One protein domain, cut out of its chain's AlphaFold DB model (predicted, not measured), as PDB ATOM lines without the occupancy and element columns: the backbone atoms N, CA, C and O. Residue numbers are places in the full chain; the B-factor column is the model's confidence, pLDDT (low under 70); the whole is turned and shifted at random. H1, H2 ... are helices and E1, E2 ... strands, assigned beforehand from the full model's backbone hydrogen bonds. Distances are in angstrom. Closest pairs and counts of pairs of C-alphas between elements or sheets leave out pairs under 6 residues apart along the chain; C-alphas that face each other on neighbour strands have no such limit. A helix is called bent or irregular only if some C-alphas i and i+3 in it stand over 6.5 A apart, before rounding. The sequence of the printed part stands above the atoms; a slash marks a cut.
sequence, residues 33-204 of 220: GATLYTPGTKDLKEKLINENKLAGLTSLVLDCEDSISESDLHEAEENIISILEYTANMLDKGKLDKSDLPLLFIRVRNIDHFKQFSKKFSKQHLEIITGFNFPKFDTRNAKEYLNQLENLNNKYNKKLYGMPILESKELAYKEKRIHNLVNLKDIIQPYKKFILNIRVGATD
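What this domain is: This is residues 33 to 204 of the 220 residues of a protein of Halanaerobium saccharolyticum subsp. saccharolyticum DSM 6643 (UniProt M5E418). A strongly twisted sheet of five parallel strands has the long helices H2 and H5 over one face, H2 over the part with E2 and H5 over the edge strand E5, with H3 side by side with H5. Beside H5, the kinked helix H7 reaches away past E5 and, with the short H6 at its first end, makes one end of the long axis; residue 93, just after H2, lies at the other end, and the last residues, 195 to 204, run past E5. The printed part has 172 residues with seven named helices and five named strands, in the order E1 H1 E2 H2 E3 H3 H4 E4 H5 E5 H6 H7, and the sheet's order is E1 E2 E3 E4 E5. The class is mixed, helices and strands; the whole is compact, with a radius of gyration of the C-alphas of 16.3 A, yet elongated in outline, spanning 54 by 33 by 32 A.

Where its parts are: E1, residues 36 to 39, begins at C-alpha 36 (152.826, 111.424, 145.650) and is 10.2 A long. H1 is residues 45 to 49, and E2, residues 59 to 63, is 12.8 A long. H2, residues 73 to 92, runs 28.7 A to C-alpha 92 at (170.217, 123.914, 159.409). E3 is residues 103 to 107, 13.0 A; H3 is residues 111 to 120, 15.0 A; H4 is residues 123 to 128, 9.3 A. E4, residues 129 to 134, is 14.5 A long, H5, residues 142 to 156, is 21.6 A, and E5, residues 161 to 166, is 16.0 A. H6 is residues 169 to 172, and H7, residues 174 to 194, runs 28.3 A to C-alpha 194 at (143.088, 124.089, 159.526). H7 is irregular, with C-alphas 190 and 193 7.8 A apart, and has a kink of 56 degrees near residue 188.

How they stand to each other: Parallel E1 and E2 have N 38 and O 61 within hydrogen-bond range at 2.9 A. E2 and E3, parallel, have N 105 and O 60 at 2.8 A; E3 and E4, parallel, have N 130 and O 104 at 2.7 A. E4 and E5, parallel, have N 163 and O 132 at 2.8 A. The strand-helix-strand units, two parallel neighbours with helices between, are E1 H1 E2, E2 H2 E3, E3 H3 H4 E4 and E4 H5 E5, each with a right-handed crossover. H2 and H5 are on the same face of the sheet, making two layers, at heights over the sheet of 10.0 A and 9.7 A. H2 is over E2 and only just over E3, where 3 of its C-alphas fall; H5 is over E5, and both run along the strands. H3 only grazes the sheet with residues 111 to 114 and touches H5 at a shallow tilt of 11 degrees, the same way, closest at the C-alphas of Ile 111 and Tyr 145, 6.1 A. H7 only grazes the sheet with residues 181 to 194 and touches H5, closest at the C-alphas of Lys 143 and Ile 187, 6.6 A. H2 touches H1 with residues 83 to 90 alone, closest at the C-alphas of Lys 45 and Ile 83, 5.6 A. With residues 81 to 88 alone H2 touches H4, about perpendicular at 86 degrees, closest at the C-alphas of Leu 84 and His 125, 5.6 A. H6 and H7 touch only at the corner, closest at the C-alphas of Leu 171 and Arg 177, 5.0 A. H2 and H5 are apart. Every O i to N i+4 pair is within hydrogen-bond range in H1, H2 and H5, against 4 of 6 in H3, 1 of 2 in H4 and 11 of 17 in H7; H6 is too short for such a pair.

The domain as a whole: The two C-alphas farthest apart, those of Lys 93 and Glu 175, are 56.0 A apart. The printed part has no cut and no long link. Residues 165 to 166 of E5 pair briefly with residues 199 to 200, parallel. The mean pLDDT of the printed part is 91.9; residues 51 to 52, 170 to 174 and 203 to 204 are under 70.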
ATOM      1  N   GLY A  33     149.113 119.971 143.658       87.94
ATOM      2  CA  GLY A  33     149.449 119.281 142.408       87.94
ATOM      3  C   GLY A  33     149.080 117.789 142.405       87.94
ATOM      4  O   GLY A  33     148.082 117.379 143.002       87.94
ATOM      5  N   ALA A  34     149.894 116.972 141.730       87.75
ATOM      6  CA  ALA A  34     149.829 115.516 141.829       87.75
ATOM      7  C   ALA A  34     150.558 115.055 143.104       87.75
ATOM      8  O   ALA A  34     151.783 114.943 143.121       87.75
ATOM      9  N   THR A  35     149.807 114.825 144.185       92.31
ATOM     10  CA  THR A  35     150.376 114.348 145.453       92.31
ATOM     11  C   THR A  35     150.915 112.927 145.317       92.31
ATOM     12  O   THR A  35     150.151 111.998 145.052       92.31
ATOM     13  N   LEU A  36     152.208 112.745 145.580       93.69
ATOM     14  CA  LEU A  36     152.826 111.424 145.650       93.69
ATOM     15  C   LEU A  36     152.531 110.782 147.008       93.69
ATOM     16  O   LEU A  36     152.836 111.372 148.039       93.69
ATOM     17  N   TYR A  37     151.969 109.576 147.020       95.06
ATOM     18  CA  TYR A  37     151.871 108.745 148.224       95.06
ATOM     19  C   TYR A  37     153.029 107.752 148.236       95.06
ATOM     20  O   TYR A  37     153.366 107.169 147.207       95.06
ATOM     21  N   THR A  38     153.672 107.578 149.382       95.44
ATOM     22  CA  THR A  38     154.797 106.659 149.548       95.44
ATOM     23  C   THR A  38     154.681 105.945 150.893       95.44
ATOM     24  O   THR A  38     154.371 106.618 151.877       95.44
ATOM     25  N   PRO A  39     154.944 104.624 150.968       97.69
ATOM     26  CA  PRO A  39     154.959 103.908 152.237       97.69
ATOM     27  C   PRO A  39     155.845 104.580 153.276       97.69
ATOM     28  O   PRO A  39     156.963 104.989 152.963       97.69
ATOM     29  N   GLY A  40     155.361 104.659 154.515       96.94
ATOM     30  CA  GLY A  40     156.114 105.233 155.629       96.94
ATOM     31  C   GLY A  40     157.434 104.511 155.916       96.94
ATOM     32  O   GLY A  40     158.332 105.120 156.480       96.94
ATOM     33  N   THR A  41     157.597 103.263 155.467       97.25
ATOM     34  CA  THR A  41     158.844 102.477 155.546       97.25
ATOM     35  C   THR A  41     159.869 102.823 154.462       97.25
ATOM     36  O   THR A  41     161.025 102.416 154.530       97.25
ATOM     37  N   LYS A  42     159.488 103.572 153.420       96.38
ATOM     38  CA  LYS A  42     160.404 103.887 152.321       96.38
ATOM     39  C   LYS A  42     161.383 104.983 152.738       96.38
ATOM     40  O   LYS A  42     160.969 106.103 153.033       96.38
ATOM     41  N   ASP A  43     162.684 104.709 152.661       93.31
ATOM     42  CA  ASP A  43     163.689 105.760 152.829       93.31
ATOM     43  C   ASP A  43     163.685 106.716 151.618       93.31
ATOM     44  O   ASP A  43     163.835 106.308 150.457       93.31
ATOM     45  N   LEU A  44     163.479 108.002 151.904       91.12
ATOM     46  CA  LEU A  44     163.462 109.097 150.937       91.12
ATOM     47  C   LEU A  44     164.504 110.183 151.235       91.12
ATOM     48  O   LEU A  44     164.517 111.182 150.519       91.12
ATOM     49  N   LYS A  45     165.382 110.013 152.234       92.12
ATOM     50  CA  LYS A  45     166.333 111.048 152.688       92.12
ATOM     51  C   LYS A  45     167.126 111.654 151.536       92.12
ATOM     52  O   LYS A  45     167.058 112.856 151.305       92.12
ATOM     53  N   GLU A  46     167.795 110.812 150.748       86.88
ATOM     54  CA  GLU A  46     168.582 111.265 149.595       86.88
ATOM     55  C   GLU A  46     167.733 111.866 148.473       86.88
ATOM     56  O   GLU A  46     168.209 112.702 147.709       86.88
ATOM     57  N   LYS A  47     166.487 111.407 148.318       86.94
ATOM     58  CA  LYS A  47     165.592 111.913 147.272       86.94
ATOM     59  C   LYS A  47     165.059 113.296 147.623       86.94
ATOM     60  O   LYS A  47     164.945 114.117 146.728       86.94
ATOM     61  N   LEU A  48     164.769 113.545 148.901       84.25
ATOM     62  CA  LEU A  48     164.266 114.830 149.391       84.25
ATOM     63  C   LEU A  48     165.284 115.961 149.259       84.25
ATOM     64  O   LEU A  48     164.879 117.103 149.086       84.25
ATOM     65  N   ILE A  49     166.579 115.649 149.322       81.00
ATOM     66  CA  ILE A  49     167.643 116.658 149.218       81.00
ATOM     67  C   ILE A  49     168.188 116.836 147.802       81.00
ATOM     68  O   ILE A  49     168.943 117.765 147.548       81.00
ATOM     69  N   ASN A  50     167.877 115.918 146.887       77.94
ATOM     70  CA  ASN A  50     168.388 115.973 145.527       77.94
ATOM     71  C   ASN A  50     167.321 116.576 144.614       77.94
ATOM     72  O   ASN A  50     166.384 115.883 144.209       77.94
ATOM     73  N   GLU A  51     167.508 117.849 144.264       64.50
ATOM     74  CA  GLU A  51     166.594 118.649 143.435       64.50
ATOM     75  C   GLU A  51     166.177 117.944 142.131       64.50
ATOM     76  O   GLU A  51     165.038 118.074 141.685       64.50
ATOM     77  N   ASN A  52     167.049 117.112 141.552       64.06
ATOM     78  CA  ASN A  52     166.764 116.395 140.308       64.06
ATOM     79  C   ASN A  52     165.898 115.142 140.501       64.06
ATOM     80  O   ASN A  52     165.214 114.720 139.569       64.06
ATOM     81  N   LYS A  53     165.912 114.514 141.686       70.25
ATOM     82  CA  LYS A  53     165.197 113.243 141.915       70.25
ATOM     83  C   LYS A  53     163.701 113.434 142.155       70.25
ATOM     84  O   LYS A  53     162.942 112.493 141.931       70.25
ATOM     85  N   LEU A  54     163.288 114.617 142.609       71.25
ATOM     86  CA  LEU A  54     161.888 114.972 142.862       71.25
ATOM     87  C   LEU A  54     161.473 116.240 142.102       71.25
ATOM     88  O   LEU A  54     160.531 116.919 142.505       71.25
ATOM     89  N   ALA A  55     162.158 116.555 140.999       70.56
ATOM     90  CA  ALA A  55     161.869 117.733 140.192       70.56
ATOM     91  C   ALA A  55     160.378 117.790 139.807       70.56
ATOM     92  O   ALA A  55     159.821 116.857 139.229       70.56
ATOM     93  N   GLY A  56     159.725 118.899 140.157       76.50
ATOM     94  CA  GLY A  56     158.299 119.118 139.907       76.50
ATOM     95  C   GLY A  56     157.342 118.478 140.921       76.50
ATOM     96  O   GLY A  56     156.134 118.707 140.824       76.50
ATOM     97  N   LEU A  57     157.839 117.727 141.913       86.75
ATOM     98  CA  LEU A  57     157.013 117.226 143.007       86.75
ATOM     99  C   LEU A  57     156.609 118.377 143.931       86.75
ATOM    100  O   LEU A  57     157.439 119.102 144.465       86.75
ATOM    101  N   THR A  58     155.305 118.521 144.141       90.38
ATOM    102  CA  THR A  58     154.730 119.655 144.882       90.38
ATOM    103  C   THR A  58     154.267 119.265 146.279       90.38
ATOM    104  O   THR A  58     154.323 120.064 147.213       90.38
ATOM    105  N   SER A  59     153.817 118.020 146.439       94.19
ATOM    106  CA  SER A  59     153.388 117.469 147.714       94.19
ATOM    107  C   SER A  59     153.663 115.972 147.797       94.19
ATOM    108  O   SER A  59     153.557 115.237 146.812       94.19
ATOM    109  N   LEU A  60     154.004 115.530 149.003       95.62
ATOM    110  CA  LEU A  60     154.370 114.158 149.334       95.62
ATOM    111  C   LEU A  60     153.573 113.719 150.562       95.62
ATOM    112  O   LEU A  60     153.446 114.478 151.517       95.62
ATOM    113  N   VAL A  61     153.054 112.497 150.549       97.81
ATOM    114  CA  VAL A  61     152.415 111.848 151.693       97.81
ATOM    115  C   VAL A  61     153.244 110.631 152.083       97.81
ATOM    116  O   VAL A  61     153.400 109.717 151.275       97.81
ATOM    117  N   LEU A  62     153.732 110.609 153.323       98.19
ATOM    118  CA  LEU A  62     154.264 109.405 153.964       98.19
ATOM    119  C   LEU A  62     153.087 108.649 154.586       98.19
ATOM    120  O   LEU A  62     152.383 109.192 155.442       98.19
ATOM    121  N   ASP A  63     152.813 107.448 154.088       98.12
ATOM    122  CA  ASP A  63     151.580 106.714 154.358       98.12
ATOM    123  C   ASP A  63     151.806 105.559 155.344       98.12
ATOM    124  O   ASP A  63     152.548 104.616 155.067       98.12
ATOM    125  N   CYS A  64     151.155 105.651 156.505       97.69
ATOM    126  CA  CYS A  64     151.168 104.635 157.557       97.69
ATOM    127  C   CYS A  64     149.878 103.798 157.605       97.69
ATOM    128  O   CYS A  64     149.616 103.132 158.609       97.69
ATOM    129  N   GLU A  65     149.024 103.898 156.589       94.81
ATOM    130  CA  GLU A  65     147.780 103.148 156.493       94.81
ATOM    131  C   GLU A  65     147.871 102.053 155.426       94.81
ATOM    132  O   GLU A  65     148.511 101.038 155.664       94.81
ATOM    133  N   ASP A  66     147.243 102.226 154.260       90.50
ATOM    134  CA  ASP A  66     146.996 101.125 153.315       90.50
ATOM    135  C   ASP A  66     148.265 100.632 152.602       90.50
ATOM    136  O   ASP A  66     148.254  99.593 151.947       90.50
ATOM    137  N   SER A  67     149.352 101.398 152.680       89.75
ATOM    138  CA  SER A  67     150.601 101.107 151.969       89.75
ATOM    139  C   SER A  67     151.619 100.299 152.782       89.75
ATOM    140  O   SER A  67     152.678  99.962 152.253       89.75
ATOM    141  N   ILE A  68     151.308 100.002 154.047       92.19
ATOM    142  CA  ILE A  68     152.150  99.213 154.953       92.19
ATOM    143  C   ILE A  68     151.301  98.188 155.710       92.19
ATOM    144  O   ILE A  68     150.090  98.356 155.862       92.19
ATOM    145  N   SER A  69     151.929  97.118 156.195       93.75
ATOM    146  CA  SER A  69     151.244  96.164 157.066       93.75
ATOM    147  C   SER A  69     151.202  96.657 158.518       93.75
ATOM    148  O   SER A  69     151.819  97.657 158.887       93.75
ATOM    149  N   GLU A  70     150.463  95.951 159.375       91.94
ATOM    150  CA  GLU A  70     150.393  96.287 160.799       91.94
ATOM    151  C   GLU A  70     151.725  96.120 161.528       91.94
ATOM    152  O   GLU A  70     152.060  96.957 162.366       91.94
ATOM    153  N   SER A  71     152.482  95.073 161.193       95.19
ATOM    154  CA  SER A  71     153.791  94.801 161.790       95.19
ATOM    155  C   SER A  71     154.820  95.874 161.452       95.19
ATOM    156  O   SER A  71     155.723  96.120 162.246       95.19
ATOM    157  N   ASP A  72     154.645  96.559 160.323       96.31
ATOM    158  CA  ASP A  72     155.602  97.548 159.822       96.31
ATOM    159  C   ASP A  72     155.328  98.952 160.376       96.31
ATOM    160  O   ASP A  72     156.056  99.896 160.074       96.31
ATOM    161  N   LEU A  73     154.273  99.133 161.183       97.56
ATOM    162  CA  LEU A  73     153.888 100.453 161.685       97.56
ATOM    163  C   LEU A  73     155.002 101.092 162.520       97.56
ATOM    164  O   LEU A  73     155.277 102.279 162.363       97.56
ATOM    165  N   HIS A  74     155.658 100.310 163.378       97.44
ATOM    166  CA  HIS A  74     156.759 100.814 164.198       97.44
ATOM    167  C   HIS A  74     157.939 101.274 163.335       97.44
ATOM    168  O   HIS A  74     158.425 102.390 163.505       97.44
ATOM    169  N   GLU A  75     158.340 100.451 162.362       97.88
ATOM    170  CA  GLU A  75     159.398 100.779 161.402       97.88
ATOM    171  C   GLU A  75     159.048 102.042 160.603       97.88
ATOM    172  O   GLU A  75     159.882 102.930 160.429       97.88
ATOM    173  N   ALA A  76     157.796 102.168 160.155       98.12
ATOM    174  CA  ALA A  76     157.327 103.345 159.440       98.12
ATOM    175  C   ALA A  76     157.413 104.616 160.299       98.12
ATOM    176  O   ALA A  76     157.870 105.652 159.818       98.12
ATOM    177  N   GLU A  77     156.999 104.555 161.568       98.50
ATOM    178  CA  GLU A  77     157.112 105.685 162.494       98.50
ATOM    179  C   GLU A  77     158.578 106.103 162.700       98.50
ATOM    180  O   GLU A  77     158.891 107.294 162.620       98.50
ATOM    181  N   GLU A  78     159.479 105.143 162.927       98.44
ATOM    182  CA  GLU A  78     160.916 105.395 163.104       98.44
ATOM    183  C   GLU A  78     161.553 105.989 161.846       98.44
ATOM    184  O   GLU A  78     162.278 106.986 161.923       98.44
ATOM    185  N   ASN A  79     161.238 105.438 160.672       98.44
ATOM    186  CA  ASN A  79     161.749 105.942 159.405       98.44
ATOM    187  C   ASN A  79     161.257 107.369 159.122       98.44
ATOM    188  O   ASN A  79     162.053 108.225 158.734       98.44
ATOM    189  N   ILE A  80     159.977 107.668 159.372       98.50
ATOM    190  CA  ILE A  80     159.435 109.025 159.215       98.50
ATOM    191  C   ILE A  80     160.167 110.013 160.129       98.50
ATOM    192  O   ILE A  80     160.560 111.083 159.665       98.50
ATOM    193  N   ILE A  81     160.381 109.670 161.403       98.50
ATOM    194  CA  ILE A  81     161.145 110.525 162.325       98.50
ATOM    195  C   ILE A  81     162.569 110.731 161.801       98.50
ATOM    196  O   ILE A  81     163.015 111.871 161.688       98.50
ATOM    197  N   SER A  82     163.237 109.662 161.367       98.12
ATOM    198  CA  SER A  82     164.590 109.735 160.810       98.12
ATOM    199  C   SER A  82     164.676 110.609 159.547       98.12
ATOM    200  O   SER A  82     165.642 111.351 159.366       98.12
ATOM    201  N   ILE A  83     163.665 110.570 158.669       97.44
ATOM    202  CA  ILE A  83     163.559 111.458 157.499       97.44
ATOM    203  C   ILE A  83     163.434 112.922 157.938       97.44
ATOM    204  O   ILE A  83     164.098 113.792 157.368       97.44
ATOM    205  N   LEU A  84     162.599 113.206 158.939       97.50
ATOM    206  CA  LEU A  84     162.381 114.562 159.448       97.50
ATOM    207  C   LEU A  84     163.645 115.123 160.106       97.50
ATOM    208  O   LEU A  84     164.019 116.258 159.822       97.50
ATOM    209  N   GLU A  85     164.332 114.328 160.924       97.19
ATOM    210  CA  GLU A  85     165.602 114.702 161.556       97.19
ATOM    211  C   GLU A  85     166.694 114.975 160.518       97.19
ATOM    212  O   GLU A  85     167.374 116.002 160.572       97.19
ATOM    213  N   TYR A  86     166.830 114.091 159.525       96.25
ATOM    214  CA  TYR A  86     167.782 114.272 158.433       96.25
ATOM    215  C   TYR A  86     167.498 115.553 157.641       96.25
ATOM    216  O   TYR A  86     168.400 116.355 157.401       96.25
ATOM    217  N   THR A  87     166.234 115.772 157.278       95.06
ATOM    218  CA  THR A  87     165.805 116.960 156.531       95.06
ATOM    219  C   THR A  87     166.076 118.233 157.329       95.06
ATOM    220  O   THR A  87     166.610 119.198 156.785       95.06
ATOM    221  N   ALA A  88     165.780 118.226 158.630       94.88
ATOM    222  CA  ALA A  88     166.041 119.364 159.501       94.88
ATOM    223  C   ALA A  88     167.534 119.702 159.569       94.88
ATOM    224  O   ALA A  88     167.914 120.858 159.415       94.88
ATOM    225  N   ASN A  89     168.383 118.683 159.700       95.25
ATOM    226  CA  ASN A  89     169.835 118.841 159.704       95.25
ATOM    227  C   ASN A  89     170.353 119.469 158.395       95.25
ATOM    228  O   ASN A  89     171.272 120.287 158.416       95.25
ATOM    229  N   MET A  90     169.770 119.103 157.249       94.12
ATOM    230  CA  MET A  90     170.160 119.667 155.952       94.12
ATOM    231  C   MET A  90     169.720 121.122 155.786       94.12
ATOM    232  O   MET A  90     170.504 121.919 155.268       94.12
ATOM    233  N   LEU A  91     168.530 121.480 156.283       92.31
ATOM    234  CA  LEU A  91     168.081 122.875 156.361       92.31
ATOM    235  C   LEU A  91     169.015 123.706 157.256       92.31
ATOM    236  O   LEU A  91     169.473 124.768 156.843       92.31
ATOM    237  N   ASP A  92     169.357 123.205 158.448       93.75
ATOM    238  CA  ASP A  92     170.217 123.914 159.409       93.75
ATOM    239  C   ASP A  92     171.640 124.134 158.868       93.75
ATOM    240  O   ASP A  92     172.274 125.150 159.147       93.75
ATOM    241  N   LYS A  93     172.144 123.198 158.051       93.62
ATOM    242  CA  LYS A  93     173.441 123.313 157.361       93.62
ATOM    243  C   LYS A  93     173.399 124.176 156.095       93.62
ATOM    244  O   LYS A  93     174.438 124.320 155.453       93.62
ATOM    245  N   GLY A  94     172.232 124.690 155.699       90.12
ATOM    246  CA  GLY A  94     172.057 125.451 154.457       90.12
ATOM    247  C   GLY A  94     172.279 124.627 153.185       90.12
ATOM    248  O   GLY A  94     172.599 125.187 152.142       90.12
ATOM    249  N   LYS A  95     172.154 123.294 153.264       88.69
ATOM    250  CA  LYS A  95     172.289 122.379 152.116       88.69
ATOM    251  C   LYS A  95     170.968 122.134 151.378       88.69
ATOM    252  O   LYS A  95     170.950 121.369 150.422       88.69
ATOM    253  N   LEU A  96     169.880 122.717 151.871       88.56
ATOM    254  CA  LEU A  96     168.528 122.601 151.345       88.56
ATOM    255  C   LEU A  96     167.778 123.895 151.672       88.56
ATOM    256  O   LEU A  96     167.864 124.356 152.815       88.56
ATOM    257  N   ASP A  97     167.035 124.465 150.722       86.44
ATOM    258  CA  ASP A  97     166.100 125.553 151.017       86.44
ATOM    259  C   ASP A  97     164.712 124.993 151.365       86.44
ATOM    260  O   ASP A  97     164.272 123.947 150.881       86.44
ATOM    261  N   LYS A  98     163.969 125.714 152.207       86.00
ATOM    262  CA  LYS A  98     162.583 125.360 152.536       86.00
ATOM    263  C   LYS A  98     161.666 125.403 151.316       86.00
ATOM    264  O   LYS A  98     160.661 124.697 151.318       86.00
ATOM    265  N   SER A  99     161.973 126.221 150.310       84.25
ATOM    266  CA  SER A  99     161.190 126.283 149.077       84.25
ATOM    267  C   SER A  99     161.393 125.095 148.150       84.25
ATOM    268  O   SER A  99     160.570 124.885 147.262       84.25
ATOM    269  N   ASP A 100     162.463 124.329 148.359       84.88
ATOM    270  CA  ASP A 100     162.769 123.142 147.558       84.88
ATOM    271  C   ASP A 100     162.085 121.896 148.130       84.88
ATOM    272  O   ASP A 100     161.963 120.867 147.465       84.88
ATOM    273  N   LEU A 101     161.580 121.994 149.365       89.44
ATOM    274  CA  LEU A 101     160.811 120.934 149.988       89.44
ATOM    275  C   LEU A 101     159.395 120.855 149.407       89.44
ATOM    276  O   LEU A 101     158.668 121.856 149.391       89.44
ATOM    277  N   PRO A 102     158.924 119.649 149.031       92.50
ATOM    278  CA  PRO A 102     157.513 119.462 148.747       92.50
ATOM    279  C   PRO A 102     156.698 119.685 150.026       92.50
ATOM    280  O   PRO A 102     157.170 119.481 151.149       92.50
ATOM    281  N   LEU A 103     155.419 120.025 149.868       95.19
ATOM    282  CA  LEU A 103     154.479 120.039 150.985       95.19
ATOM    283  C   LEU A 103     154.354 118.617 151.548       95.19
ATOM    284  O   LEU A 103     153.713 117.754 150.941       95.19
ATOM    285  N   LEU A 104     154.995 118.373 152.689       96.81
ATOM    286  CA  LEU A 104     155.056 117.058 153.314       96.81
ATOM    287  C   LEU A 104     153.842 116.807 154.212       96.81
ATOM    288  O   LEU A 104     153.575 117.564 155.145       96.81
ATOM    289  N   PHE A 105     153.142 115.710 153.973       98.38
ATOM    290  CA  PHE A 105     152.022 115.249 154.778       98.38
ATOM    291  C   PHE A 105     152.284 113.842 155.307       98.38
ATOM    292  O   PHE A 105     153.018 113.064 154.703       98.38
ATOM    293  N   ILE A 106     151.641 113.502 156.418       98.62
ATOM    294  CA  ILE A 106     151.645 112.141 156.960       98.62
ATOM    295  C   ILE A 106     150.207 111.623 156.950       98.62
ATOM    296  O   ILE A 106     149.319 112.250 157.532       98.62
ATOM    297  N   ARG A 107     149.954 110.488 156.294       98.50
ATOM    298  CA  ARG A 107     148.677 109.776 156.425       98.50
ATOM    299  C   ARG A 107     148.774 108.856 157.626       98.50
ATOM    300  O   ARG A 107     149.498 107.866 157.616       98.50
ATOM    301  N   VAL A 108     148.065 109.237 158.680       98.38
ATOM    302  CA  VAL A 108     147.933 108.422 159.889       98.38
ATOM    303  C   VAL A 108     147.019 107.239 159.605       98.38
ATOM    304  O   VAL A 108     146.223 107.282 158.677       98.38
ATOM    305  N   ARG A 109     147.106 106.200 160.434       96.44
ATOM    306  CA  ARG A 109     146.320 104.966 160.268       96.44
ATOM    307  C   ARG A 109     144.905 105.099 160.818       96.44
ATOM    308  O   ARG A 109     143.944 104.606 160.243       96.44
ATOM    309  N   ASN A 110     144.790 105.751 161.968       96.94
ATOM    310  CA  ASN A 110     143.539 106.040 162.656       96.94
ATOM    311  C   ASN A 110     143.775 107.157 163.694       96.94
ATOM    312  O   ASN A 110     144.881 107.697 163.809       96.94
ATOM    313  N   ILE A 111     142.736 107.504 164.457       97.56
ATOM    314  CA  ILE A 111     142.799 108.560 165.471       97.56
ATOM    315  C   ILE A 111     143.771 108.238 166.614       97.56
ATOM    316  O   ILE A 111     144.496 109.128 167.062       97.56
ATOM    317  N   ASP A 112     143.836 106.987 167.064       98.00
ATOM    318  CA  ASP A 112     144.712 106.591 168.169       98.00
ATOM    319  C   ASP A 112     146.174 106.629 167.742       98.00
ATOM    320  O   ASP A 112     147.006 107.210 168.443       98.00
ATOM    321  N   HIS A 113     146.471 106.133 166.540       98.25
ATOM    322  CA  HIS A 113     147.782 106.288 165.927       98.25
ATOM    323  C   HIS A 113     148.146 107.779 165.816       98.25
ATOM    324  O   HIS A 113     149.221 108.169 166.261       98.25
ATOM    325  N   PHE A 114     147.248 108.656 165.348       98.62
ATOM    326  CA  PHE A 114     147.543 110.094 165.297       98.62
ATOM    327  C   PHE A 114     147.878 110.682 166.675       98.62
ATOM    328  O   PHE A 114     148.868 111.404 166.821       98.62
ATOM    329  N   LYS A 115     147.083 110.360 167.702       98.44
ATOM    330  CA  LYS A 115     147.307 110.825 169.080       98.44
ATOM    331  C   LYS A 115     148.645 110.342 169.637       98.44
ATOM    332  O   LYS A 115     149.315 111.119 170.311       98.44
ATOM    333  N   GLN A 116     149.034 109.094 169.382       98.31
ATOM    334  CA  GLN A 116     150.293 108.544 169.892       98.31
ATOM    335  C   GLN A 116     151.496 109.044 169.099       98.31
ATOM    336  O   GLN A 116     152.442 109.565 169.689       98.31
ATOM    337  N   PHE A 117     151.442 108.974 167.771       98.44
ATOM    338  CA  PHE A 117     152.567 109.350 166.927       98.44
ATOM    339  C   PHE A 117     152.873 110.846 167.013       98.44
ATOM    340  O   PHE A 117     154.033 111.241 167.104       98.44
ATOM    341  N   SER A 118     151.843 111.693 167.137       97.69
ATOM    342  CA  SER A 118     152.051 113.135 167.320       97.69
ATOM    343  C   SER A 118     152.804 113.515 168.600       97.69
ATOM    344  O   SER A 118     153.388 114.598 168.652       97.69
ATOM    345  N   LYS A 119     152.867 112.633 169.611       97.62
ATOM    346  CA  LYS A 119     153.693 112.846 170.813       97.62
ATOM    347  C   LYS A 119     155.188 112.708 170.533       97.62
ATOM    348  O   LYS A 119     155.975 113.295 171.268       97.62
ATOM    349  N   LYS A 120     155.573 111.971 169.483       97.88
ATOM    350  CA  LYS A 120     156.972 111.791 169.068       97.88
ATOM    351  C   LYS A 120     157.525 113.011 168.316       97.88
ATOM    352  O   LYS A 120     158.733 113.117 168.121       97.88
ATOM    353  N   PHE A 121     156.678 113.952 167.887       97.81
ATOM    354  CA  PHE A 121     157.140 115.122 167.141       97.81
ATOM    355  C   PHE A 121     157.694 116.232 168.042       97.81
ATOM    356  O   PHE A 121     157.065 116.684 169.004       97.81
ATOM    357  N   SER A 122     158.872 116.726 167.663       96.81
ATOM    358  CA  SER A 122     159.464 117.949 168.189       96.81
ATOM    359  C   SER A 122     158.962 119.171 167.410       96.81
ATOM    360  O   SER A 122     158.372 119.054 166.331       96.81
ATOM    361  N   LYS A 123     159.244 120.378 167.916       95.69
ATOM    362  CA  LYS A 123     158.958 121.618 167.177       95.69
ATOM    363  C   LYS A 123     159.646 121.629 165.806       95.69
ATOM    364  O   LYS A 123     159.027 122.067 164.845       95.69
ATOM    365  N   GLN A 124     160.876 121.114 165.725       95.19
ATOM    366  CA  GLN A 124     161.676 121.047 164.500       95.19
ATOM    367  C   GLN A 124     161.049 120.101 163.464       95.19
ATOM    368  O   GLN A 124     160.951 120.462 162.296       95.19
ATOM    369  N   HIS A 125     160.503 118.956 163.890       97.25
ATOM    370  CA  HIS A 125     159.756 118.053 162.999       97.25
ATOM    371  C   HIS A 125     158.544 118.763 162.370       97.25
ATOM    372  O   HIS A 125     158.293 118.667 161.167       97.25
ATOM    373  N   LEU A 126     157.814 119.544 163.170       96.81
ATOM    374  CA  LEU A 126     156.633 120.290 162.723       96.81
ATOM    375  C   LEU A 126     156.969 121.522 161.858       96.81
ATOM    376  O   LEU A 126     156.078 122.058 161.194       96.81
ATOM    377  N   GLU A 127     158.230 121.970 161.832       94.38
ATOM    378  CA  GLU A 127     158.697 122.952 160.842       94.38
ATOM    379  C   GLU A 127     158.790 122.357 159.440       94.38
ATOM    380  O   GLU A 127     158.795 123.119 158.486       94.38
ATOM    381  N   ILE A 128     158.846 121.034 159.293       96.00
ATOM    382  CA  ILE A 128     158.931 120.364 157.990       96.00
ATOM    383  C   ILE A 128     157.552 119.843 157.580       96.00
ATOM    384  O   ILE A 128     157.114 120.028 156.445       96.00
ATOM    385  N   ILE A 129     156.814 119.249 158.521       97.81
ATOM    386  CA  ILE A 129     155.477 118.702 158.261       97.81
ATOM    387  C   ILE A 129     154.507 119.835 157.903       97.81
ATOM    388  O   ILE A 129     154.295 120.769 158.672       97.81
ATOM    389  N   THR A 130     153.871 119.752 156.738       98.12
ATOM    390  CA  THR A 130     152.787 120.654 156.318       98.12
ATOM    391  C   THR A 130     151.459 120.269 156.961       98.12
ATOM    392  O   THR A 130     150.678 121.145 157.341       98.12
ATOM    393  N   GLY A 131     151.188 118.974 157.116       98.31
ATOM    394  CA  GLY A 131     149.928 118.520 157.687       98.31
ATOM    395  C   GLY A 131     149.757 117.008 157.756       98.31
ATOM    396  O   GLY A 131     150.705 116.248 157.580       98.31
ATOM    397  N   PHE A 132     148.516 116.584 157.975       98.69
ATOM    398  CA  PHE A 132     148.140 115.181 158.125       98.69
ATOM    399  C   PHE A 132     146.939 114.829 157.253       98.69
ATOM    400  O   PHE A 132     146.016 115.637 157.113       98.69
ATOM    401  N   ASN A 133     146.920 113.611 156.717       98.50
ATOM    402  CA  ASN A 133     145.729 113.061 156.078       98.50
ATOM    403  C   ASN A 133     144.984 112.192 157.078       98.50
ATOM    404  O   ASN A 133     145.599 111.350 157.730       98.50
ATOM    405  N   PHE A 134     143.668 112.366 157.159       98.00
ATOM    406  CA  PHE A 134     142.825 111.587 158.062       98.00
ATOM    407  C   PHE A 134     142.025 110.575 157.244       98.00
ATOM    408  O   PHE A 134     141.108 110.995 156.531       98.00
ATOM    409  N   PRO A 135     142.370 109.278 157.293       95.25
ATOM    410  CA  PRO A 135     141.646 108.269 156.540       95.25
ATOM    411  C   PRO A 135     140.288 107.979 157.164       95.25
ATOM    412  O   PRO A 135     140.055 108.245 158.350       95.25
ATOM    413  N   LYS A 136     139.396 107.408 156.349       92.44
ATOM    414  CA  LYS A 136     138.047 106.974 156.747       92.44
ATOM    415  C   LYS A 136     137.319 108.052 157.568       92.44
ATOM    416  O   LYS A 136     136.649 107.750 158.557       92.44
ATOM    417  N   PHE A 137     137.480 109.317 157.181       94.50
ATOM    418  CA  PHE A 137     136.987 110.462 157.941       94.50
ATOM    419  C   PHE A 137     135.468 110.596 157.795       94.50
ATOM    420  O   PHE A 137     134.952 110.707 156.681       94.50
ATOM    421  N   ASP A 138     134.750 110.598 158.919       93.50
ATOM    422  CA  ASP A 138     133.294 110.751 158.971       93.50
ATOM    423  C   ASP A 138     132.816 111.381 160.287       93.50
ATOM    424  O   ASP A 138     133.607 111.769 161.142       93.50
ATOM    425  N   THR A 139     131.501 111.517 160.455       92.19
ATOM    426  CA  THR A 139     130.887 112.194 161.606       92.19
ATOM    427  C   THR A 139     131.256 111.585 162.960       92.19
ATOM    428  O   THR A 139     131.191 112.292 163.963       92.19
ATOM    429  N   ARG A 140     131.673 110.312 163.010       92.75
ATOM    430  CA  ARG A 140     132.011 109.609 164.255       92.75
ATOM    431  C   ARG A 140     133.398 109.979 164.765       92.75
ATOM    432  O   ARG A 140     133.587 110.075 165.969       92.75
ATOM    433  N   ASN A 141     134.356 110.198 163.862       95.44
ATOM    434  CA  ASN A 141     135.759 110.454 164.209       95.44
ATOM    435  C   ASN A 141     136.229 111.887 163.902       95.44
ATOM    436  O   ASN A 141     137.281 112.306 164.388       95.44
ATOM    437  N   ALA A 142     135.453 112.663 163.136       96.50
ATOM    438  CA  ALA A 142     135.851 113.980 162.656       96.50
ATOM    439  C   ALA A 142     136.282 114.919 163.782       96.50
ATOM    440  O   ALA A 142     137.357 115.514 163.724       96.50
ATOM    441  N   LYS A 143     135.467 115.028 164.835       97.75
ATOM    442  CA  LYS A 143     135.741 115.941 165.948       97.75
ATOM    443  C   LYS A 143     137.044 115.594 166.669       97.75
ATOM    444  O   LYS A 143     137.787 116.494 167.044       97.75
ATOM    445  N   GLU A 144     137.353 114.310 166.823       98.12
ATOM    446  CA  GLU A 144     138.581 113.876 167.491       98.12
ATOM    447  C   GLU A 144     139.833 114.207 166.678       98.12
ATOM    448  O   GLU A 144     140.785 114.758 167.234       98.12
ATOM    449  N   TYR A 145     139.824 113.945 165.367       98.56
ATOM    450  CA  TYR A 145     140.934 114.326 164.487       98.56
ATOM    451  C   TYR A 145     141.172 115.838 164.498       98.56
ATOM    452  O   TYR A 145     142.311 116.292 164.615       98.56
ATOM    453  N   LEU A 146     140.093 116.619 164.392       98.50
ATOM    454  CA  LEU A 146     140.161 118.078 164.337       98.50
ATOM    455  C   LEU A 146     140.648 118.681 165.660       98.50
ATOM    456  O   LEU A 146     141.518 119.551 165.640       98.50
ATOM    457  N   ASN A 147     140.162 118.170 166.794       98.31
ATOM    458  CA  ASN A 147     140.648 118.559 168.117       98.31
ATOM    459  C   ASN A 147     142.127 118.225 168.296       98.31
ATOM    460  O   ASN A 147     142.886 119.056 168.783       98.31
ATOM    461  N   GLN A 148     142.561 117.029 167.885       98.50
ATOM    462  CA  GLN A 148     143.966 116.648 168.005       98.50
ATOM    463  C   GLN A 148     144.872 117.550 167.155       98.50
ATOM    464  O   GLN A 148     145.932 117.969 167.621       98.50
ATOM    465  N   LEU A 149     144.445 117.897 165.937       98.56
ATOM    466  CA  LEU A 149     145.176 118.825 165.074       98.56
ATOM    467  C   LEU A 149     145.248 120.237 165.674       98.56
ATOM    468  O   LEU A 149     146.313 120.854 165.661       98.56
ATOM    469  N   GLU A 150     144.137 120.751 166.203       98.38
ATOM    470  CA  GLU A 150     144.103 122.057 166.867       98.38
ATOM    471  C   GLU A 150     144.997 122.079 168.112       98.38
ATOM    472  O   GLU A 150     145.803 122.995 168.268       98.38
ATOM    473  N   ASN A 151     144.938 121.037 168.946       97.81
ATOM    474  CA  ASN A 151     145.808 120.886 170.110       97.81
ATOM    475  C   ASN A 151     147.286 120.895 169.712       97.81
ATOM    476  O   ASN A 151     148.090 121.569 170.356       97.81
ATOM    477  N   LEU A 152     147.648 120.187 168.639       97.50
ATOM    478  CA  LEU A 152     149.020 120.150 168.139       97.50
ATOM    479  C   LEU A 152     149.477 121.530 167.638       97.50
ATOM    480  O   LEU A 152     150.576 121.975 167.974       97.50
ATOM    481  N   ASN A 153     148.620 122.235 166.897       97.44
ATOM    482  CA  ASN A 153     148.887 123.598 166.438       97.44
ATOM    483  C   ASN A 153     149.085 124.572 167.602       97.44
ATOM    484  O   ASN A 153     150.065 125.317 167.605       97.44
ATOM    485  N   ASN A 154     148.202 124.533 168.600       97.31
ATOM    486  CA  ASN A 154     148.263 125.413 169.763       97.31
ATOM    487  C   ASN A 154     149.494 125.110 170.627       97.31
ATOM    488  O   ASN A 154     150.230 126.027 170.987       97.31
ATOM    489  N   LYS A 155     149.770 123.827 170.899       97.00
ATOM    490  CA  LYS A 155     150.902 123.388 171.728       97.00
ATOM    491  C   LYS A 155     152.249 123.860 171.178       97.00
ATOM    492  O   LYS A 155     153.108 124.271 171.951       97.00
ATOM    493  N   TYR A 156     152.449 123.786 169.863       96.44
ATOM    494  CA  TYR A 156     153.736 124.118 169.238       96.44
ATOM    495  C   TYR A 156     153.761 125.493 168.555       96.44
ATOM    496  O   TYR A 156     154.794 125.868 167.993       96.44
ATOM    497  N   ASN A 157     152.652 126.240 168.608       95.69
ATOM    498  CA  ASN A 157     152.425 127.468 167.841       95.69
ATOM    499  C   ASN A 157     152.787 127.280 166.354       95.69
ATOM    500  O   ASN A 157     153.673 127.939 165.799       95.69
ATOM    501  N   LYS A 158     152.148 126.283 165.732       93.94
ATOM    502  CA  LYS A 158     152.382 125.874 164.343       93.94
ATOM    503  C   LYS A 158     151.125 126.009 163.500       93.94
ATOM    504  O   LYS A 158     150.010 126.104 164.004       93.94
ATOM    505  N   LYS A 159     151.337 126.020 162.184       94.69
ATOM    506  CA  LYS A 159     150.281 126.036 161.173       94.69
ATOM    507  C   LYS A 159     150.312 124.738 160.374       94.69
ATOM    508  O   LYS A 159     150.815 124.687 159.255       94.69
ATOM    509  N   LEU A 160     149.819 123.684 161.004       98.06
ATOM    510  CA  LEU A 160     149.616 122.368 160.417       98.06
ATOM    511  C   LEU A 160     148.198 122.288 159.871       98.06
ATOM    512  O   LEU A 160     147.251 122.801 160.480       98.06
ATOM    513  N   TYR A 161     148.060 121.614 158.738       98.56
ATOM    514  CA  TYR A 161     146.770 121.421 158.103       98.56
ATOM    515  C   TYR A 161     146.288 119.972 158.173       98.56
ATOM    516  O   TYR A 161     147.075 119.033 158.221       98.56
ATOM    517  N   GLY A 162     144.974 119.791 158.145       98.19
ATOM    518  CA  GLY A 162     144.317 118.510 157.947       98.19
ATOM    519  C   GLY A 162     143.852 118.368 156.503       98.19
ATOM    520  O   GLY A 162     143.365 119.331 155.899       98.19
ATOM    521  N   MET A 163     143.962 117.154 155.976       97.62
ATOM    522  CA  MET A 163     143.336 116.734 154.729       97.62
ATOM    523  C   MET A 163     142.467 115.496 154.973       97.62
ATOM    524  O   MET A 163     142.944 114.367 154.842       97.62
ATOM    525  N   PRO A 164     141.199 115.693 155.371       97.12
ATOM    526  CA  PRO A 164     140.253 114.602 155.542       97.12
ATOM    527  C   PRO A 164     140.072 113.811 154.248       97.12
ATOM    528  O   PRO A 164     139.901 114.415 153.185       97.12
ATOM    529  N   ILE A 165     140.071 112.484 154.339       95.31
ATOM    530  CA  ILE A 165     139.764 111.590 153.224       95.31
ATOM    531  C   ILE A 165     138.387 110.973 153.468       95.31
ATOM    532  O   ILE A 165     138.172 110.200 154.404       95.31
ATOM    533  N   LEU A 166     137.433 111.352 152.622       92.19
ATOM    534  CA  LEU A 166     136.079 110.822 152.618       92.19
ATOM    535  C   LEU A 166     136.085 109.497 151.857       92.19
ATOM    536  O   LEU A 166     136.191 109.497 150.635       92.19
ATOM    537  N   GLU A 167     136.003 108.381 152.574       86.50
ATOM    538  CA  GLU A 167     136.066 107.019 152.002       86.50
ATOM    539  C   GLU A 167     135.321 105.968 152.858       86.50
ATOM    540  O   GLU A 167     135.355 104.754 152.621       86.50
ATOM    541  N   SER A 168     134.617 106.421 153.899       81.19
ATOM    542  CA  SER A 168     133.872 105.537 154.793       81.19
ATOM    543  C   SER A 168     132.586 105.008 154.141       81.19
ATOM    544  O   SER A 168     132.034 105.593 153.206       81.19
ATOM    545  N   LYS A 169     132.085 103.868 154.642       72.56
ATOM    546  CA  LYS A 169     130.859 103.222 154.132       72.56
ATOM    547  C   LYS A 169     129.647 104.145 154.268       72.56
ATOM    548  O   LYS A 169     128.835 104.233 153.356       72.56
ATOM    549  N   GLU A 170     129.579 104.887 155.368       69.88
ATOM    550  CA  GLU A 170     128.485 105.813 155.672       69.88
ATOM    551  C   GLU A 170     128.373 106.966 154.667       69.88
ATOM    552  O   GLU A 170     127.284 107.487 154.433       69.88
ATOM    553  N   LEU A 171     129.485 107.366 154.042       69.50
ATOM    554  CA  LEU A 171     129.484 108.378 152.981       69.50
ATOM    555  C   LEU A 171     129.183 107.776 151.602       69.50
ATOM    556  O   LEU A 171     128.771 108.488 150.679       69.50
ATOM    557  N   ALA A 172     129.355 106.460 151.457       68.56
ATOM    558  CA  ALA A 172     129.037 105.740 150.235       68.56
ATOM    559  C   ALA A 172     127.522 105.607 150.063       68.56
ATOM    560  O   ALA A 172     127.026 106.027 149.028       68.56
ATOM    561  N   TYR A 173     126.759 105.144 151.049       67.94
ATOM    562  CA  TYR A 173     125.321 104.890 150.867       67.94
ATOM    563  C   TYR A 173     124.499 106.137 150.495       67.94
ATOM    564  O   TYR A 173     124.505 107.148 151.201       67.94
ATOM    565  N   LYS A 174     123.771 106.064 149.372       67.06
ATOM    566  CA  LYS A 174     123.073 107.202 148.745       67.06
ATOM    567  C   LYS A 174     121.986 107.783 149.652       67.06
ATOM    568  O   LYS A 174     121.808 108.996 149.680       67.06
ATOM    569  N   GLU A 175     121.319 106.925 150.414       71.50
ATOM    570  CA  GLU A 175     120.193 107.238 151.292       71.50
ATOM    571  C   GLU A 175     120.598 108.181 152.430       71.50
ATOM    572  O   GLU A 175     119.837 109.069 152.802       71.50
ATOM    573  N   LYS A 176     121.815 108.018 152.968       74.31
ATOM    574  CA  LYS A 176     122.317 108.799 154.114       74.31
ATOM    575  C   LYS A 176     123.394 109.816 153.743       74.31
ATOM    576  O   LYS A 176     123.709 110.686 154.551       74.31
ATOM    577  N   ARG A 177     123.941 109.755 152.523       81.56
ATOM    578  CA  ARG A 177     125.069 110.584 152.073       81.56
ATOM    579  C   ARG A 177     124.852 112.079 152.290       81.56
ATOM    580  O   ARG A 177     125.727 112.723 152.856       81.56
ATOM    581  N   ILE A 178     123.725 112.637 151.843       83.06
ATOM    582  CA  ILE A 178     123.478 114.086 151.958       83.06
ATOM    583  C   ILE A 178     123.450 114.511 153.426       83.06
ATOM    584  O   ILE A 178     124.152 115.445 153.799       83.06
ATOM    585  N   HIS A 179     122.713 113.782 154.265       85.50
ATOM    586  CA  HIS A 179     122.647 114.051 155.698       85.50
ATOM    587  C   HIS A 179     124.033 113.965 156.358       85.50
ATOM    588  O   HIS A 179     124.450 114.887 157.055       85.50
ATOM    589  N   ASN A 180     124.796 112.908 156.063       84.25
ATOM    590  CA  ASN A 180     126.140 112.722 156.605       84.25
ATOM    591  C   ASN A 180     127.110 113.827 156.161       84.25
ATOM    592  O   ASN A 180     127.894 114.304 156.977       84.25
ATOM    593  N   LEU A 181     127.048 114.269 154.901       87.00
ATOM    594  CA  LEU A 181     127.892 115.353 154.391       87.00
ATOM    595  C   LEU A 181     127.536 116.714 154.998       87.00
ATOM    596  O   LEU A 181     128.442 117.497 155.277       87.00
ATOM    597  N   VAL A 182     126.249 116.995 155.225       90.12
ATOM    598  CA  VAL A 182     125.805 118.219 155.916       90.12
ATOM    599  C   VAL A 182     126.325 118.225 157.352       90.12
ATOM    600  O   VAL A 182     127.022 119.160 157.737       90.12
ATOM    601  N   ASN A 183     126.116 117.138 158.096       91.25
ATOM    602  CA  ASN A 183     126.625 117.020 159.463       91.25
ATOM    603  C   ASN A 183     128.156 117.154 159.511       91.25
ATOM    604  O   ASN A 183     128.711 117.818 160.385       91.25
ATOM    605  N   LEU A 184     128.860 116.544 158.554       93.25
ATOM    606  CA  LEU A 184     130.314 116.625 158.481       93.25
ATOM    607  C   LEU A 184     130.798 118.047 158.184       93.25
ATOM    608  O   LEU A 184     131.777 118.500 158.777       93.25
ATOM    609  N   LYS A 185     130.106 118.767 157.295       93.25
ATOM    610  CA  LYS A 185     130.375 120.182 157.018       93.25
ATOM    611  C   LYS A 185     130.239 121.013 158.291       93.25
ATOM    612  O   LYS A 185     131.127 121.823 158.559       93.25
ATOM    613  N   ASP A 186     129.189 120.794 159.075       95.88
ATOM    614  CA  ASP A 186     128.951 121.539 160.313       95.88
ATOM    615  C   ASP A 186     130.040 121.260 161.360       95.88
ATOM    616  O   ASP A 186     130.523 122.189 162.008       95.88
ATOM    617  N   ILE A 187     130.522 120.015 161.449       96.38
ATOM    618  CA  ILE A 187     131.667 119.652 162.302       96.38
ATOM    619  C   ILE A 187     132.969 120.310 161.817       96.38
ATOM    620  O   ILE A 187     133.774 120.751 162.634       96.38
ATOM    621  N   ILE A 188     133.202 120.385 160.503       96.56
ATOM    622  CA  ILE A 188     134.433 120.953 159.926       96.56
ATOM    623  C   ILE A 188     134.455 122.485 160.008       96.56
ATOM    624  O   ILE A 188     135.532 123.074 160.120       96.56
ATOM    625  N   GLN A 189     133.298 123.143 159.927       96.75
ATOM    626  CA  GLN A 189     133.190 124.594 159.770       96.75
ATOM    627  C   GLN A 189     134.002 125.403 160.810       96.75
ATOM    628  O   GLN A 189     134.729 126.309 160.385       96.75
ATOM    629  N   PRO A 190     133.998 125.074 162.121       97.12
ATOM    630  CA  PRO A 190     134.833 125.756 163.118       97.12
ATOM    631  C   PRO A 190     136.343 125.595 162.874       97.12
ATOM    632  O   PRO A 190     137.134 126.499 163.142       97.12
ATOM    633  N   TYR A 191     136.750 124.472 162.283       97.31
ATOM    634  CA  TYR A 191     138.144 124.116 162.009       97.31
ATOM    635  C   TYR A 191     138.570 124.461 160.582       97.31
ATOM    636  O   TYR A 191     139.671 124.104 160.158       97.31
ATOM    637  N   LYS A 192     137.742 125.189 159.817       95.94
ATOM    638  CA  LYS A 192     137.996 125.507 158.405       95.94
ATOM    639  C   LYS A 192     139.382 126.108 158.179       95.94
ATOM    640  O   LYS A 192     139.995 125.820 157.156       95.94
ATOM    641  N   LYS A 193     139.920 126.905 159.110       95.88
ATOM    642  CA  LYS A 193     141.285 127.466 159.020       95.88
ATOM    643  C   LYS A 193     142.392 126.401 158.953       95.88
ATOM    644  O   LYS A 193     143.422 126.663 158.337       95.88
ATOM    645  N   PHE A 194     142.153 125.212 159.502       96.69
ATOM    646  CA  PHE A 194     143.088 124.089 159.526       96.69
ATOM    647  C   PHE A 194     142.869 123.083 158.393       96.69
ATOM    648  O   PHE A 194     143.751 122.279 158.137       96.69
ATOM    649  N   ILE A 195     141.749 123.118 157.669       97.56
ATOM    650  CA  ILE A 195     141.516 122.183 156.556       97.56
ATOM    651  C   ILE A 195     142.079 122.731 155.254       97.56
ATOM    652  O   ILE A 195     141.548 123.711 154.732       97.56
ATOM    653  N   LEU A 196     143.126 122.103 154.715       97.00
ATOM    654  CA  LEU A 196     143.742 122.542 153.459       97.00
ATOM    655  C   LEU A 196     142.960 122.067 152.234       97.00
ATOM    656  O   LEU A 196     142.737 122.842 151.308       97.00
ATOM    657  N   ASN A 197     142.526 120.808 152.246       94.75
ATOM    658  CA  ASN A 197     141.771 120.177 151.170       94.75
ATOM    659  C   ASN A 197     140.944 119.010 151.742       94.75
ATOM    660  O   ASN A 197     141.329 118.441 152.759       94.75
ATOM    661  N   ILE A 198     139.822 118.663 151.110       93.88
ATOM    662  CA  ILE A 198     139.052 117.451 151.429       93.88
ATOM    663  C   ILE A 198     139.183 116.509 150.236       93.88
ATOM    664  O   ILE A 198     138.886 116.897 149.106       93.88
ATOM    665  N   ARG A 199     139.621 115.280 150.498       91.69
ATOM    666  CA  ARG A 199     139.876 114.246 149.493       91.69
ATOM    667  C   ARG A 199     138.734 113.239 149.461       91.69
ATOM    668  O   ARG A 199     138.049 113.038 150.459       91.69
ATOM    669  N   VAL A 200     138.546 112.596 148.314       86.75
ATOM    670  CA  VAL A 200     137.523 111.565 148.099       86.75
ATOM    671  C   VAL A 200     138.235 110.287 147.662       86.75
ATOM    672  O   VAL A 200     138.881 110.273 146.614       86.75
ATOM    673  N   GLY A 201     138.148 109.227 148.468       79.44
ATOM    674  CA  GLY A 201     138.803 107.942 148.210       79.44
ATOM    675  C   GLY A 201     138.050 107.128 147.161       79.44
ATOM    676  O   GLY A 201     137.223 106.283 147.491       79.44
ATOM    677  N   ALA A 202     138.300 107.398 145.877       71.56
ATOM    678  CA  ALA A 202     137.549 106.790 144.775       71.56
ATOM    679  C   ALA A 202     137.624 105.250 144.749       71.56
ATOM    680  O   ALA A 202     136.630 104.614 144.412       71.56
ATOM    681  N   THR A 203     138.757 104.650 145.135       63.47
ATOM    682  CA  THR A 203     138.953 103.187 145.176       63.47
ATOM    683  C   THR A 203     138.095 102.512 146.252       63.47
ATOM    684  O   THR A 203     137.488 101.465 146.017       63.47
ATOM    685  N   ASP A 204     137.982 103.125 147.428       64.56
ATOM    686  CA  ASP A 204     137.099 102.648 148.495       64.56
ATOM    687  C   ASP A 204     135.621 102.814 148.144       64.56
ATOM    688  O   ASP A 204     134.796 101.983 148.522       64.56
TER     689      ASP A 204